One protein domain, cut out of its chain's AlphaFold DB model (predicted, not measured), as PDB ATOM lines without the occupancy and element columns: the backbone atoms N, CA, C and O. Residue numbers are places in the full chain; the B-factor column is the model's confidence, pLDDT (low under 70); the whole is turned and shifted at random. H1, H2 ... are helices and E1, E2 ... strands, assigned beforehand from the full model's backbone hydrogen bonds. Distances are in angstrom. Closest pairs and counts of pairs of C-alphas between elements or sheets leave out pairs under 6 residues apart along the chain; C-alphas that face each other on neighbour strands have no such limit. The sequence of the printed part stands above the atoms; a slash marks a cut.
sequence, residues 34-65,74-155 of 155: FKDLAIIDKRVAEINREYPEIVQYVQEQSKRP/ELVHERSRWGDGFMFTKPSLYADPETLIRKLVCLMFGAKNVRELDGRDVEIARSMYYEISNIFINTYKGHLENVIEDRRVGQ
ATOM      1  N   PHE A  34     234.384 139.943 115.480       67.62
ATOM      2  CA  PHE A  34     234.676 141.022 116.423       67.62
ATOM      3  C   PHE A  34     233.788 142.264 116.240       67.62
ATOM      4  O   PHE A  34     233.986 143.255 116.930       67.62
ATOM      5  N   LYS A  35     232.845 142.265 115.288       67.88
ATOM      6  CA  LYS A  35     232.102 143.473 114.872       67.88
ATOM      7  C   LYS A  35     231.279 144.091 116.004       67.88
ATOM      8  O   LYS A  35     231.120 145.302 116.054       67.88
ATOM      9  N   ASP A  36     230.740 143.255 116.879       66.06
ATOM     10  CA  ASP A  36     229.971 143.637 118.064       66.06
ATOM     11  C   ASP A  36     230.853 144.020 119.264       66.06
ATOM     12  O   ASP A  36     230.355 144.585 120.233       66.06
ATOM     13  N   LEU A  37     232.159 143.750 119.187       63.34
ATOM     14  CA  LEU A  37     233.146 144.047 120.227       63.34
ATOM     15  C   LEU A  37     233.943 145.328 119.946       63.34
ATOM     16  O   LEU A  37     234.837 145.657 120.722       63.34
ATOM     17  N   ALA A  38     233.610 146.054 118.876       68.31
ATOM     18  CA  ALA A  38     234.211 147.332 118.503       68.31
ATOM     19  C   ALA A  38     233.875 148.443 119.525       68.31
ATOM     20  O   ALA A  38     232.977 149.264 119.326       68.31
ATOM     21  N   ILE A  39     234.530 148.397 120.690       75.81
ATOM     22  CA  ILE A  39     234.277 149.281 121.836       75.81
ATOM     23  C   ILE A  39     235.381 150.317 122.044       75.81
ATOM     24  O   ILE A  39     235.209 151.210 122.877       75.81
ATOM     25  N   ILE A  40     236.511 150.197 121.336       75.81
ATOM     26  CA  ILE A  40     237.722 150.970 121.638       75.81
ATOM     27  C   ILE A  40     237.472 152.452 121.386       75.81
ATOM     28  O   ILE A  40     237.660 153.254 122.299       75.81
ATOM     29  N   ASP A  41     236.959 152.812 120.209       72.31
ATOM     30  CA  ASP A  41     236.695 154.210 119.850       72.31
ATOM     31  C   ASP A  41     235.748 154.892 120.844       72.31
ATOM     32  O   ASP A  41     235.994 156.013 121.296       72.31
ATOM     33  N   LYS A  42     234.677 154.192 121.237       75.81
ATOM     34  CA  LYS A  42     233.700 154.707 122.203       75.81
ATOM     35  C   LYS A  42     234.345 154.943 123.570       75.81
ATOM     36  O   LYS A  42     234.154 156.006 124.155       75.81
ATOM     37  N   ARG A  43     235.121 153.976 124.063       79.62
ATOM     38  CA  ARG A  43     235.766 154.028 125.387       79.62
ATOM     39  C   ARG A  43     236.871 155.080 125.435       79.62
ATOM     40  O   ARG A  43     236.967 155.811 126.413       79.62
ATOM     41  N   VAL A  44     237.656 155.213 124.368       80.88
ATOM     42  CA  VAL A  44     238.652 156.285 124.225       80.88
ATOM     43  C   VAL A  44     237.970 157.653 124.221       80.88
ATOM     44  O   VAL A  44     238.420 158.559 124.918       80.88
ATOM     45  N   ALA A  45     236.857 157.812 123.497       76.31
ATOM     46  CA  ALA A  45     236.103 159.065 123.499       76.31
ATOM     47  C   ALA A  45     235.531 159.411 124.886       76.31
ATOM     48  O   ALA A  45     235.514 160.583 125.257       76.31
ATOM     49  N   GLU A  46     235.075 158.417 125.652       79.06
ATOM     50  CA  GLU A  46     234.634 158.591 127.042       79.06
ATOM     51  C   GLU A  46     235.790 159.045 127.943       79.06
ATOM     52  O   GLU A  46     235.672 160.083 128.590       79.06
ATOM     53  N   ILE A  47     236.936 158.357 127.900       80.94
ATOM     54  CA  ILE A  47     238.136 158.717 128.676       80.94
ATOM     55  C   ILE A  47     238.615 160.133 128.333       80.94
ATOM     56  O   ILE A  47     238.926 160.923 129.217       80.94
ATOM     57  N   ASN A  48     238.615 160.507 127.055       79.75
ATOM     58  CA  ASN A  48     239.040 161.844 126.638       79.75
ATOM     59  C   ASN A  48     238.115 162.957 127.138       79.75
ATOM     60  O   ASN A  48     238.571 164.082 127.336       79.75
ATOM     61  N   ARG A  49     236.829 162.663 127.364       81.19
ATOM     62  CA  ARG A  49     235.903 163.608 128.006       81.19
ATOM     63  C   ARG A  49     236.165 163.756 129.503       81.19
ATOM     64  O   ARG A  49     235.845 164.811 130.039       81.19
ATOM     65  N   GLU A  50     236.719 162.737 130.158       84.94
ATOM     66  CA  GLU A  50     237.111 162.799 131.575       84.94
ATOM     67  C   GLU A  50     238.345 163.695 131.792       84.94
ATOM     68  O   GLU A  50     238.466 164.294 132.856       84.94
ATOM     69  N   TYR A  51     239.218 163.833 130.782       81.81
ATOM     70  CA  TYR A  51     240.510 164.533 130.886       81.81
ATOM     71  C   TYR A  51     240.723 165.631 129.811       81.81
ATOM     72  O   TYR A  51     241.722 165.601 129.077       81.81
ATOM     73  N   PRO A  52     239.810 166.613 129.668       81.56
ATOM     74  CA  PRO A  52     239.823 167.573 128.558       81.56
ATOM     75  C   PRO A  52     241.087 168.451 128.503       81.56
ATOM     76  O   PRO A  52     241.588 168.748 127.416       81.56
ATOM     77  N   GLU A  53     241.642 168.838 129.650       78.94
ATOM     78  CA  GLU A  53     242.829 169.692 129.758       78.94
ATOM     79  C   GLU A  53     244.111 169.005 129.271       78.94
ATOM     80  O   GLU A  53     245.004 169.646 128.707       78.94
ATOM     81  N   ILE A  54     244.202 167.685 129.446       74.81
ATOM     82  CA  ILE A  54     245.332 166.891 128.960       74.81
ATOM     83  C   ILE A  54     245.217 166.682 127.466       74.81
ATOM     84  O   ILE A  54     246.206 166.842 126.754       74.81
ATOM     85  N   VAL A  55     244.010 166.393 126.984       72.56
ATOM     86  CA  VAL A  55     243.741 166.282 125.551       72.56
ATOM     87  C   VAL A  55     244.139 167.580 124.842       72.56
ATOM     88  O   VAL A  55     244.873 167.530 123.855       72.56
ATOM     89  N   GLN A  56     243.751 168.743 125.377       74.25
ATOM     90  CA  GLN A  56     244.157 170.045 124.838       74.25
ATOM     91  C   GLN A  56     245.680 170.252 124.892       74.25
ATOM     92  O   GLN A  56     246.288 170.706 123.924       74.25
ATOM     93  N   TYR A  57     246.333 169.884 125.991       71.75
ATOM     94  CA  TYR A  57     247.785 170.006 126.089       71.75
ATOM     95  C   TYR A  57     248.524 169.122 125.077       71.75
ATOM     96  O   TYR A  57     249.454 169.582 124.415       71.75
ATOM     97  N   VAL A  58     248.110 167.864 124.917       68.12
ATOM     98  CA  VAL A  58     248.685 166.947 123.923       68.12
ATOM     99  C   VAL A  58     248.492 167.505 122.510       68.12
ATOM    100  O   VAL A  58     249.428 167.460 121.712       68.12
ATOM    101  N   GLN A  59     247.336 168.112 122.217       68.00
ATOM    102  CA  GLN A  59     247.099 168.828 120.955       68.00
ATOM    103  C   GLN A  59     248.059 170.003 120.744       68.00
ATOM    104  O   GLN A  59     248.461 170.294 119.619       68.00
ATOM    105  N   GLU A  60     248.405 170.727 121.803       69.00
ATOM    106  CA  GLU A  60     249.366 171.827 121.729       69.00
ATOM    107  C   GLU A  60     250.796 171.309 121.536       69.00
ATOM    108  O   GLU A  60     251.554 171.877 120.747       69.00
ATOM    109  N   GLN A  61     251.159 170.198 122.185       65.12
ATOM    110  CA  GLN A  61     252.455 169.545 121.989       65.12
ATOM    111  C   GLN A  61     252.601 168.964 120.581       65.12
ATOM    112  O   GLN A  61     253.666 169.100 119.987       65.12
ATOM    113  N   SER A  62     251.544 168.387 120.000       61.50
ATOM    114  CA  SER A  62     251.592 167.824 118.642       61.50
ATOM    115  C   SER A  62     251.798 168.878 117.547       61.50
ATOM    116  O   SER A  62     252.125 168.530 116.415       61.50
ATOM    117  N   LYS A  63     251.603 170.165 117.862       66.44
ATOM    118  CA  LYS A  63     251.915 171.297 116.971       66.44
ATOM    119  C   LYS A  63     253.394 171.685 117.006       66.44
ATOM    120  O   LYS A  63     253.838 172.451 116.153       66.44
ATOM    121  N   ARG A  64     254.159 171.197 117.987       62.78
ATOM    122  CA  ARG A  64     255.601 171.439 118.075       62.78
ATOM    123  C   ARG A  64     256.329 170.491 117.116       62.78
ATOM    124  O   ARG A  64     255.900 169.349 116.953       62.78
ATOM    125  N   PRO A  65     257.411 170.943 116.460       55.41
ATOM    126  CA  PRO A  65     258.162 170.091 115.548       55.41
ATOM    127  C   PRO A  65     258.678 168.849 116.300       55.41
ATOM    128  O   PRO A  65     259.322 169.001 117.342       55.41
ATOM    129  N   GLU A  74     251.258 158.031 106.293       58.88
ATOM    130  CA  GLU A  74     251.344 156.564 106.349       58.88
ATOM    131  C   GLU A  74     250.381 155.968 107.391       58.88
ATOM    132  O   GLU A  74     249.951 154.819 107.282       58.88
ATOM    133  N   LEU A  75     249.993 156.769 108.386       56.81
ATOM    134  CA  LEU A  75     249.174 156.353 109.522       56.81
ATOM    135  C   LEU A  75     247.698 156.747 109.394       56.81
ATOM    136  O   LEU A  75     246.897 156.278 110.198       56.81
ATOM    137  N   VAL A  76     247.304 157.580 108.420       55.09
ATOM    138  CA  VAL A  76     245.938 158.138 108.326       55.09
ATOM    139  C   VAL A  76     245.375 158.039 106.908       55.09
ATOM    140  O   VAL A  76     246.081 158.285 105.936       55.09
ATOM    141  N   HIS A  77     244.095 157.674 106.773       55.66
ATOM    142  CA  HIS A  77     243.453 157.479 105.463       55.66
ATOM    143  C   HIS A  77     242.752 158.736 104.935       55.66
ATOM    144  O   HIS A  77     242.757 158.992 103.735       55.66
ATOM    145  N   GLU A  78     242.166 159.536 105.824       56.25
ATOM    146  CA  GLU A  78     241.492 160.785 105.470       56.25
ATOM    147  C   GLU A  78     241.790 161.868 106.504       56.25
ATOM    148  O   GLU A  78     241.929 161.599 107.700       56.25
ATOM    149  N   ARG A  79     241.895 163.109 106.021       53.88
ATOM    150  CA  ARG A  79     242.003 164.313 106.846       53.88
ATOM    151  C   ARG A  79     240.730 165.129 106.644       53.88
ATOM    152  O   ARG A  79     240.395 165.454 105.506       53.88
ATOM    153  N   SER A  80     240.014 165.450 107.720       50.41
ATOM    154  CA  SER A  80     238.825 166.305 107.620       50.41
ATOM    155  C   SER A  80     239.185 167.683 107.064       50.41
ATOM    156  O   SER A  80     240.068 168.359 107.585       50.41
ATOM    157  N   ARG A  81     238.470 168.118 106.021       44.72
ATOM    158  CA  ARG A  81     238.649 169.437 105.389       44.72
ATOM    159  C   ARG A  81     237.971 170.594 106.139       44.72
ATOM    160  O   ARG A  81     238.104 171.736 105.720       44.72
ATOM    161  N   TRP A  82     237.185 170.294 107.175       45.12
ATOM    162  CA  TRP A  82     236.313 171.254 107.869       45.12
ATOM    163  C   TRP A  82     236.732 171.536 109.319       45.12
ATOM    164  O   TRP A  82     236.062 172.302 110.004       45.12
ATOM    165  N   GLY A  83     237.813 170.915 109.798       43.66
ATOM    166  CA  GLY A  83     238.352 171.120 111.141       43.66
ATOM    167  C   GLY A  83     239.841 171.427 111.064       43.66
ATOM    168  O   GLY A  83     240.597 170.669 110.458       43.66
ATOM    169  N   ASP A  84     240.252 172.542 111.656       37.62
ATOM    170  CA  ASP A  84     241.645 172.967 111.675       37.62
ATOM    171  C   ASP A  84     242.433 172.111 112.687       37.62
ATOM    172  O   ASP A  84     242.352 172.304 113.900       37.62
ATOM    173  N   GLY A  85     243.167 171.115 112.179       35.66
ATOM    174  CA  GLY A  85     244.197 170.370 112.912       35.66
ATOM    175  C   GLY A  85     243.754 169.054 113.566       35.66
ATOM    176  O   GLY A  85     242.824 169.038 114.357       35.66
ATOM    177  N   PHE A  86     244.493 167.974 113.253       39.50
ATOM    178  CA  PHE A  86     244.738 166.701 113.979       39.50
ATOM    179  C   PHE A  86     243.592 165.891 114.629       39.50
ATOM    180  O   PHE A  86     243.741 164.685 114.783       39.50
ATOM    181  N   MET A  87     242.457 166.481 114.989       45.44
ATOM    182  CA  MET A  87     241.361 165.859 115.741       45.44
ATOM    183  C   MET A  87     240.443 164.974 114.895       45.44
ATOM    184  O   MET A  87     239.586 164.281 115.429       45.44
ATOM    185  N   PHE A  88     240.618 164.984 113.574       49.31
ATOM    186  CA  PHE A  88     239.786 164.224 112.640       49.31
ATOM    187  C   PHE A  88     240.632 163.586 111.540       49.31
ATOM    188  O   PHE A  88     240.297 163.644 110.353       49.31
ATOM    189  N   THR A  89     241.778 163.027 111.926       52.69
ATOM    190  CA  THR A  89     242.493 162.093 111.064       52.69
ATOM    191  C   THR A  89     241.991 160.697 111.375       52.69
ATOM    192  O   THR A  89     242.257 160.173 112.455       52.69
ATOM    193  N   LYS A  90     241.251 160.094 110.446       56.22
ATOM    194  CA  LYS A  90     240.881 158.687 110.586       56.22
ATOM    195  C   LYS A  90     242.163 157.868 110.434       56.22
ATOM    196  O   LYS A  90     242.792 157.981 109.370       56.22
ATOM    197  N   PRO A  91     242.577 157.084 111.448       57.28
ATOM    198  CA  PRO A  91     243.722 156.208 111.289       57.28
ATOM    199  C   PRO A  91     243.491 155.326 110.065       57.28
ATOM    200  O   PRO A  91     242.358 154.960 109.729       57.28
ATOM    201  N   SER A  92     244.563 155.034 109.338       62.22
ATOM    202  CA  SER A  92     244.476 154.063 108.264       62.22
ATOM    203  C   SER A  92     243.974 152.754 108.862       62.22
ATOM    204  O   SER A  92     244.243 152.446 110.023       62.22
ATOM    205  N   LEU A  93     243.264 151.948 108.072       60.25
ATOM    206  CA  LEU A  93     242.816 150.630 108.528       60.25
ATOM    207  C   LEU A  93     243.986 149.794 109.094       60.25
ATOM    208  O   LEU A  93     243.783 148.898 109.900       60.25
ATOM    209  N   TYR A  94     245.225 150.078 108.683       59.62
ATOM    210  CA  TYR A  94     246.423 149.399 109.169       59.62
ATOM    211  C   TYR A  94     246.934 149.909 110.522       59.62
ATOM    212  O   TYR A  94     247.602 149.141 111.204       59.62
ATOM    213  N   ALA A  95     246.624 151.151 110.900       64.94
ATOM    214  CA  ALA A  95     247.031 151.784 112.157       64.94
ATOM    215  C   ALA A  95     245.894 151.866 113.197       64.94
ATOM    216  O   ALA A  95     246.117 152.297 114.323       64.94
ATOM    217  N   ASP A  96     244.682 151.458 112.824       74.62
ATOM    218  CA  ASP A  96     243.522 151.363 113.706       74.62
ATOM    219  C   ASP A  96     243.730 150.290 114.807       74.62
ATOM    220  O   ASP A  96     243.963 149.119 114.465       74.62
ATOM    221  N   PRO A  97     243.635 150.641 116.110       80.25
ATOM    222  CA  PRO A  97     243.820 149.703 117.217       80.25
ATOM    223  C   PRO A  97     242.932 148.466 117.119       80.25
ATOM    224  O   PRO A  97     243.407 147.358 117.364       80.25
ATOM    225  N   GLU A  98     241.672 148.607 116.695       81.75
ATOM    226  CA  GLU A  98     240.781 147.453 116.565       81.75
ATOM    227  C   GLU A  98     241.269 146.482 115.495       81.75
ATOM    228  O   GLU A  98     241.237 145.262 115.676       81.75
ATOM    229  N   THR A  99     241.747 147.012 114.371       81.38
ATOM    230  CA  THR A  99     242.309 146.204 113.294       81.38
ATOM    231  C   THR A  99     243.622 145.546 113.688       81.38
ATOM    232  O   THR A  99     243.836 144.382 113.334       81.38
ATOM    233  N   LEU A 100     244.478 146.240 114.435       85.06
ATOM    234  CA  LEU A 100     245.723 145.682 114.956       85.06
ATOM    235  C   LEU A 100     245.461 144.560 115.965       85.06
ATOM    236  O   LEU A 100     246.021 143.474 115.816       85.06
ATOM    237  N   ILE A 101     244.553 144.771 116.919       90.00
ATOM    238  CA  ILE A 101     244.182 143.766 117.924       90.00
ATOM    239  C   ILE A 101     243.528 142.559 117.256       90.00
ATOM    240  O   ILE A 101     243.918 141.428 117.515       90.00
ATOM    241  N   ARG A 102     242.600 142.775 116.318       87.00
ATOM    242  CA  ARG A 102     241.996 141.692 115.527       87.00
ATOM    243  C   ARG A 102     243.050 140.860 114.799       87.00
ATOM    244  O   ARG A 102     242.960 139.636 114.802       87.00
ATOM    245  N   LYS A 103     244.032 141.501 114.158       85.75
ATOM    246  CA  LYS A 103     245.128 140.788 113.485       85.75
ATOM    247  C   LYS A 103     245.968 140.000 114.481       85.75
ATOM    248  O   LYS A 103     246.254 138.840 114.212       85.75
ATOM    249  N   LEU A 104     246.328 140.608 115.610       89.31
ATOM    250  CA  LEU A 104     247.089 139.948 116.665       89.31
ATOM    251  C   LEU A 104     246.363 138.696 117.165       89.31
ATOM    252  O   LEU A 104     246.956 137.624 117.174       89.31
ATOM    253  N   VAL A 105     245.073 138.815 117.483       90.88
ATOM    254  CA  VAL A 105     244.240 137.686 117.909       90.88
ATOM    255  C   VAL A 105     244.236 136.593 116.848       90.88
ATOM    256  O   VAL A 105     244.546 135.458 117.177       90.88
ATOM    257  N   CYS A 106     243.976 136.903 115.573       85.75
ATOM    258  CA  CYS A 106     244.026 135.891 114.510       85.75
ATOM    259  C   CYS A 106     245.383 135.170 114.455       85.75
ATOM    260  O   CYS A 106     245.427 133.943 114.366       85.75
ATOM    261  N   LEU A 107     246.488 135.915 114.570       88.06
ATOM    262  CA  LEU A 107     247.838 135.352 114.540       88.06
ATOM    263  C   LEU A 107     248.115 134.412 115.722       88.06
ATOM    264  O   LEU A 107     248.859 133.449 115.548       88.06
ATOM    265  N   MET A 108     247.494 134.629 116.887       90.25
ATOM    266  CA  MET A 108     247.603 133.719 118.038       90.25
ATOM    267  C   MET A 108     247.019 132.329 117.753       90.25
ATOM    268  O   MET A 108     247.477 131.350 118.336       90.25
ATOM    269  N   PHE A 109     246.067 132.229 116.824       88.62
ATOM    270  CA  PHE A 109     245.485 130.963 116.358       88.62
ATOM    271  C   PHE A 109     246.116 130.472 115.044       88.62
ATOM    272  O   PHE A 109     245.588 129.575 114.394       88.62
ATOM    273  N   GLY A 110     247.234 131.067 114.608       84.94
ATOM    274  CA  GLY A 110     247.885 130.717 113.340       84.94
ATOM    275  C   GLY A 110     247.103 131.141 112.088       84.94
ATOM    276  O   GLY A 110     247.439 130.707 110.987       84.94
ATOM    277  N   ALA A 111     246.090 131.999 112.236       83.12
ATOM    278  CA  ALA A 111     245.241 132.483 111.155       83.12
ATOM    279  C   ALA A 111     245.698 133.866 110.664       83.12
ATOM    280  O   ALA A 111     246.009 134.764 111.451       83.12
ATOM    281  N   LYS A 112     245.692 134.098 109.346       76.06
ATOM    282  CA  LYS A 112     246.014 135.422 108.776       76.06
ATOM    283  C   LYS A 112     244.845 136.390 108.878       76.06
ATOM    284  O   LYS A 112     245.033 137.607 108.868       76.06
ATOM    285  N   ASN A 113     243.624 135.868 108.915       76.38
ATOM    286  CA  ASN A 113     242.406 136.656 109.005       76.38
ATOM    287  C   ASN A 113     241.285 135.870 109.694       76.38
ATOM    288  O   ASN A 113     241.365 134.664 109.887       76.38
ATOM    289  N   VAL A 114     240.208 136.580 110.027       78.31
ATOM    290  CA  VAL A 114     239.066 136.046 110.785       78.31
ATOM    291  C   VAL A 114     238.382 134.866 110.089       78.31
ATOM    292  O   VAL A 114     237.830 134.008 110.763       78.31
ATOM    293  N   ARG A 115     238.405 134.808 108.750       79.69
ATOM    294  CA  ARG A 115     237.746 133.733 107.985       79.69
ATOM    295  C   ARG A 115     238.495 132.405 108.075       79.69
ATOM    296  O   ARG A 115     237.932 131.379 107.717       79.69
ATOM    297  N   GLU A 116     239.750 132.445 108.505       79.62
ATOM    298  CA  GLU A 116     240.608 131.275 108.695       79.62
ATOM    299  C   GLU A 116     240.532 130.728 110.130       79.62
ATOM    300  O   GLU A 116     241.161 129.714 110.416       79.62
ATOM    301  N   LEU A 117     239.773 131.371 111.029       82.50
ATOM    302  CA  LEU A 117     239.546 130.851 112.376       82.50
ATOM    303  C   LEU A 117     238.623 129.631 112.331       82.50
ATOM    304  O   LEU A 117     237.577 129.648 111.677       82.50
ATOM    305  N   ASP A 118     238.992 128.591 113.074       79.94
ATOM    306  CA  ASP A 118     238.120 127.448 113.319       79.94
ATOM    307  C   ASP A 118     236.911 127.897 114.151       79.94
ATOM    308  O   ASP A 118     237.041 128.668 115.103       79.94
ATOM    309  N   GLY A 119     235.720 127.392 113.819       79.12
ATOM    310  CA  GLY A 119     234.494 127.681 114.565       79.12
ATOM    311  C   GLY A 119     234.596 127.344 116.057       79.12
ATOM    312  O   GLY A 119     233.950 127.994 116.874       79.12
ATOM    313  N   ARG A 120     235.435 126.366 116.423       85.62
ATOM    314  CA  ARG A 120     235.702 125.973 117.817       85.62
ATOM    315  C   ARG A 120     236.493 127.025 118.595       85.62
ATOM    316  O   ARG A 120     236.331 127.122 119.808       85.62
ATOM    317  N   ASP A 121     237.295 127.826 117.901       83.75
ATOM    318  CA  ASP A 121     238.193 128.816 118.501       83.75
ATOM    319  C   ASP A 121     237.553 130.205 118.616       83.75
ATOM    320  O   ASP A 121     238.107 131.096 119.259       83.75
ATOM    321  N   VAL A 122     236.369 130.404 118.026       84.94
ATOM    322  CA  VAL A 122     235.687 131.705 117.942       84.94
ATOM    323  C   VAL A 122     235.485 132.350 119.313       84.94
ATOM    324  O   VAL A 122     235.806 133.526 119.482       84.94
ATOM    325  N   GLU A 123     234.998 131.605 120.304       84.88
ATOM    326  CA  GLU A 123     234.747 132.164 121.641       84.88
ATOM    327  C   GLU A 123     236.046 132.524 122.373       84.88
ATOM    328  O   GLU A 123     236.129 133.567 123.022       84.88
ATOM    329  N   ILE A 124     237.097 131.717 122.204       89.38
ATOM    330  CA  ILE A 124     238.413 131.999 122.790       89.38
ATOM    331  C   ILE A 124     239.021 133.238 122.122       89.38
ATOM    332  O   ILE A 124     239.516 134.134 122.805       89.38
ATOM    333  N   ALA A 125     238.921 133.341 120.795       89.19
ATOM    334  CA  ALA A 125     239.365 134.510 120.046       89.19
ATOM    335  C   ALA A 125     238.619 135.782 120.479       89.19
ATOM    336  O   ALA A 125     239.237 136.837 120.637       89.19
ATOM    337  N   ARG A 126     237.306 135.696 120.728       89.00
ATOM    338  CA  ARG A 126     236.502 136.811 121.253       89.00
ATOM    339  C   ARG A 126     236.948 137.233 122.654       89.00
ATOM    340  O   ARG A 126     237.120 138.431 122.880       89.00
ATOM    341  N   SER A 127     237.193 136.281 123.558       89.31
ATOM    342  CA  SER A 127     237.722 136.573 124.902       89.31
ATOM    343  C   SER A 127     239.073 137.282 124.827       89.31
ATOM    344  O   SER A 127     239.250 138.343 125.418       89.31
ATOM    345  N   MET A 128     239.995 136.764 124.009       91.69
ATOM    346  CA  MET A 128     241.319 137.361 123.803       91.69
ATOM    347  C   MET A 128     241.236 138.781 123.238       91.69
ATOM    348  O   MET A 128     241.923 139.685 123.711       91.69
ATOM    349  N   TYR A 129     240.367 139.007 122.248       91.38
ATOM    350  CA  TYR A 129     240.133 140.343 121.706       91.38
ATOM    351  C   TYR A 129     239.672 141.315 122.798       91.38
ATOM    352  O   TYR A 129     240.186 142.432 122.885       91.38
ATOM    353  N   TYR A 130     238.736 140.890 123.647       88.88
ATOM    354  CA  TYR A 130     238.232 141.702 124.752       88.88
ATOM    355  C   TYR A 130     239.316 142.002 125.798       88.88
ATOM    356  O   TYR A 130     239.469 143.150 126.217       88.88
ATOM    357  N   GLU A 131     240.109 141.004 126.184       91.44
ATOM    358  CA  GLU A 131     241.215 141.162 127.135       91.44
ATOM    359  C   GLU A 131     242.263 142.157 126.629       91.44
ATOM    360  O   GLU A 131     242.593 143.117 127.328       91.44
ATOM    361  N   ILE A 132     242.725 141.995 125.387       91.75
ATOM    362  CA  ILE A 132     243.718 142.894 124.785       91.75
ATOM    363  C   ILE A 132     243.146 144.309 124.632       91.75
ATOM    364  O   ILE A 132     243.835 145.291 124.918       91.75
ATOM    365  N   SER A 133     241.875 144.432 124.241       90.19
ATOM    366  CA  SER A 133     241.199 145.731 124.151       90.19
ATOM    367  C   SER A 133     241.151 146.436 125.510       90.19
ATOM    368  O   SER A 133     241.409 147.636 125.591       90.19
ATOM    369  N   ASN A 134     240.891 145.703 126.595       90.62
ATOM    370  CA  ASN A 134     240.926 146.267 127.943       90.62
ATOM    371  C   ASN A 134     242.338 146.659 128.379       90.62
ATOM    372  O   ASN A 134     242.493 147.711 128.996       90.62
ATOM    373  N   ILE A 135     243.366 145.876 128.036       92.00
ATOM    374  CA  ILE A 135     244.763 146.256 128.290       92.00
ATOM    375  C   ILE A 135     245.072 147.589 127.607       92.00
ATOM    376  O   ILE A 135     245.607 148.489 128.255       92.00
ATOM    377  N   PHE A 136     244.693 147.747 126.336       89.31
ATOM    378  CA  PHE A 136     244.881 148.997 125.603       89.31
ATOM    379  C   PHE A 136     244.174 150.170 126.298       89.31
ATOM    380  O   PHE A 136     244.812 151.177 126.596       89.31
ATOM    381  N   ILE A 137     242.884 150.022 126.610       88.69
ATOM    382  CA  ILE A 137     242.069 151.076 127.237       88.69
ATOM    383  C   ILE A 137     242.628 151.471 128.612       88.69
ATOM    384  O   ILE A 137     242.774 152.658 128.900       88.69
ATOM    385  N   ASN A 138     242.972 150.493 129.451       90.44
ATOM    386  CA  ASN A 138     243.505 150.742 130.790       90.44
ATOM    387  C   ASN A 138     244.885 151.400 130.729       90.44
ATOM    388  O   ASN A 138     245.146 152.342 131.470       90.44
ATOM    389  N   THR A 139     245.750 150.945 129.819       88.94
ATOM    390  CA  THR A 139     247.073 151.551 129.611       88.94
ATOM    391  C   THR A 139     246.940 152.984 129.104       88.94
ATOM    392  O   THR A 139     247.651 153.868 129.574       88.94
ATOM    393  N   TYR A 140     246.002 153.236 128.188       85.25
ATOM    394  CA  TYR A 140     245.713 154.575 127.686       85.25
ATOM    395  C   TYR A 140     245.268 155.513 128.812       85.25
ATOM    396  O   TYR A 140     245.838 156.590 128.976       85.25
ATOM    397  N   LYS A 141     244.302 155.079 129.631       86.56
ATOM    398  CA  LYS A 141     243.827 155.851 130.783       86.56
ATOM    399  C   LYS A 141     244.942 156.107 131.800       86.56
ATOM    400  O   LYS A 141     245.170 157.258 132.154       86.56
ATOM    401  N   GLY A 142     245.670 155.066 132.202       85.69
ATOM    402  CA  GLY A 142     246.771 155.191 133.159       85.69
ATOM    403  C   GLY A 142     247.893 156.101 132.655       85.69
ATOM    404  O   GLY A 142     248.458 156.872 133.419       85.69
ATOM    405  N   HIS A 143     248.182 156.089 131.350       84.69
ATOM    406  CA  HIS A 143     249.120 157.043 130.763       84.69
ATOM    407  C   HIS A 143     248.639 158.491 130.919       84.69
ATOM    408  O   HIS A 143     249.429 159.346 131.314       84.69
ATOM    409  N   LEU A 144     247.361 158.772 130.643       82.56
ATOM    410  CA  LEU A 144     246.797 160.111 130.835       82.56
ATOM    411  C   LEU A 144     246.854 160.541 132.306       82.56
ATOM    412  O   LEU A 144     247.236 161.673 132.584       82.56
ATOM    413  N   GLU A 145     246.539 159.640 133.236       85.50
ATOM    414  CA  GLU A 145     246.623 159.888 134.681       85.50
ATOM    415  C   GLU A 145     248.052 160.213 135.124       85.50
ATOM    416  O   GLU A 145     248.268 161.234 135.777       85.50
ATOM    417  N   ASN A 146     249.044 159.440 134.681       83.19
ATOM    418  CA  ASN A 146     250.452 159.719 134.972       83.19
ATOM    419  C   ASN A 146     250.882 161.094 134.436       83.19
ATOM    420  O   ASN A 146     251.544 161.857 135.132       83.19
ATOM    421  N   VAL A 147     250.452 161.457 133.221       79.75
ATOM    422  CA  VAL A 147     250.733 162.783 132.646       79.75
ATOM    423  C   VAL A 147     250.088 163.903 133.474       79.75
ATOM    424  O   VAL A 147     250.653 164.993 133.568       79.75
ATOM    425  N   ILE A 148     248.924 163.672 134.089       81.06
ATOM    426  CA  ILE A 148     248.301 164.631 135.017       81.06
ATOM    427  C   ILE A 148     249.150 164.774 136.276       81.06
ATOM    428  O   ILE A 148     249.422 165.899 136.698       81.06
ATOM    429  N   GLU A 149     249.549 163.657 136.881       81.31
ATOM    430  CA  GLU A 149     250.327 163.644 138.121       81.31
ATOM    431  C   GLU A 149     251.690 164.313 137.946       81.31
ATOM    432  O   GLU A 149     252.008 165.238 138.696       81.31
ATOM    433  N   ASP A 150     252.440 163.956 136.902       78.38
ATOM    434  CA  ASP A 150     253.741 164.558 136.592       78.38
ATOM    435  C   ASP A 150     253.640 166.085 136.459       78.38
ATOM    436  O   ASP A 150     254.507 166.834 136.918       78.38
ATOM    437  N   ARG A 151     252.542 166.578 135.873       71.50
ATOM    438  CA  ARG A 151     252.299 168.019 135.715       71.50
ATOM    439  C   ARG A 151     251.869 168.712 137.003       71.50
ATOM    440  O   ARG A 151     252.097 169.912 137.116       71.50
ATOM    441  N   ARG A 152     251.257 167.998 137.950       72.75
ATOM    442  CA  ARG A 152     250.921 168.532 139.281       72.75
ATOM    443  C   ARG A 152     252.141 168.623 140.191       72.75
ATOM    444  O   ARG A 152     252.182 169.512 141.027       72.75
ATOM    445  N   VAL A 153     253.104 167.714 140.042       69.62
ATOM    446  CA  VAL A 153     254.328 167.674 140.864       69.62
ATOM    447  C   VAL A 153     255.436 168.568 140.291       69.62
ATOM    448  O   VAL A 153     256.291 169.041 141.034       69.62
ATOM    449  N   GLY A 154     255.432 168.818 138.977       57.16
ATOM    450  CA  GLY A 154     256.388 169.702 138.296       57.16
ATOM    451  C   GLY A 154     256.039 171.199 138.291       57.16
ATOM    452  O   GLY A 154     256.720 171.953 137.591       57.16
ATOM    453  N   GLN A 155     254.988 171.620 139.006       48.81
ATOM    454  CA  GLN A 155     254.633 173.024 139.282       48.81
ATOM    455  C   GLN A 155     254.955 173.375 140.734       48.81
ATOM    456  O   GLN A 155     255.371 174.533 140.960       48.81
TER     457      GLN A 155
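AT A GLANCE: This is residues 34 to 65 and 74 to 155 of the 155 residues of an uncharacterized protein of Streptococcus suis (UniProt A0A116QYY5). One long helix, H4, makes the backbone of an elongated, loosely built model, and three shorter helices pack on successive parts of it: H3 crosswise near its beginning, H1 lengthwise along its middle and H2 across it near its end. A small two-stranded hairpin, E1 and E2, lies off to one side, away from H4. The printed part has 114 residues with four named helices and two named strands, in the order H1, H2, E1, E2, H3, H4; the sheet, E1 - E2, is antiparallel and the class is mostly helix. The whole is loose, with a radius of gyration of the C-alphas of 17.1 A and spans of 54 by 35 by 23 A.

HOW THE PARTS SIT: H1, residues 40 to 50, touches H4, residues 122 to 153, through residues 133 to 141 of H4 alone. The closest C-alphas, of Ile 47 and Lys 141, are 6.7 A apart, and the two helices run the same way at a shallow tilt of 22 degrees. H2, residues 52 to 61, is about perpendicular to H4 at 80 degrees. H2 and H4 only just touch, with 3 pairs of C-alphas within 8 A, through residues 144 to 148 of H4 alone; the closest C-alphas, of Ile 54 and Ile 148, are 7.1 A apart. E1, residues 76 to 79, and E2, residues 89 to 91, form an antiparallel hairpin, with N 77 and O 90 at 2.9 A, within hydrogen-bond range. Both strands are apart from H1 and from H4. H3, residues 97 to 108, touches residues 125 to 133 of H4 alone, opposite ways at a steep tilt of 47 degrees; the closest C-alphas, of Val 105 and Tyr 129, are 6.2 A apart. H4, touching three helices, is the hub. In H1, H2, H3 and H4 every O i to N i+4 pair is within hydrogen-bond range.

IN THESE COORDINATES: H1 begins at C-alpha 40, at (237.722, 150.970, 121.638), and is 15.5 A long from first to last C-alpha. H2 measures 14.4 A, E1 7.5 A, E2 6.0 A and H3 16.4 A. H4 measures 46.5 A, from C-alpha 122 at (235.687, 131.705, 117.942) to C-alpha 153 at (254.328, 167.674, 140.864).

THE WHOLE: The two C-alphas farthest apart, of Gly 119 and Gln 155, are 55.4 A apart. Residues 66 to 73 are not printed, and C-alphas 65 and 74 are 17.7 A apart across this cut. The link from H3 to H4, residues 109 to 121, is long. The mean pLDDT of the printed part is 74.4; it is under 70 at residues 34 to 38, 58 to 65, 74 to 95 and 153 to 155.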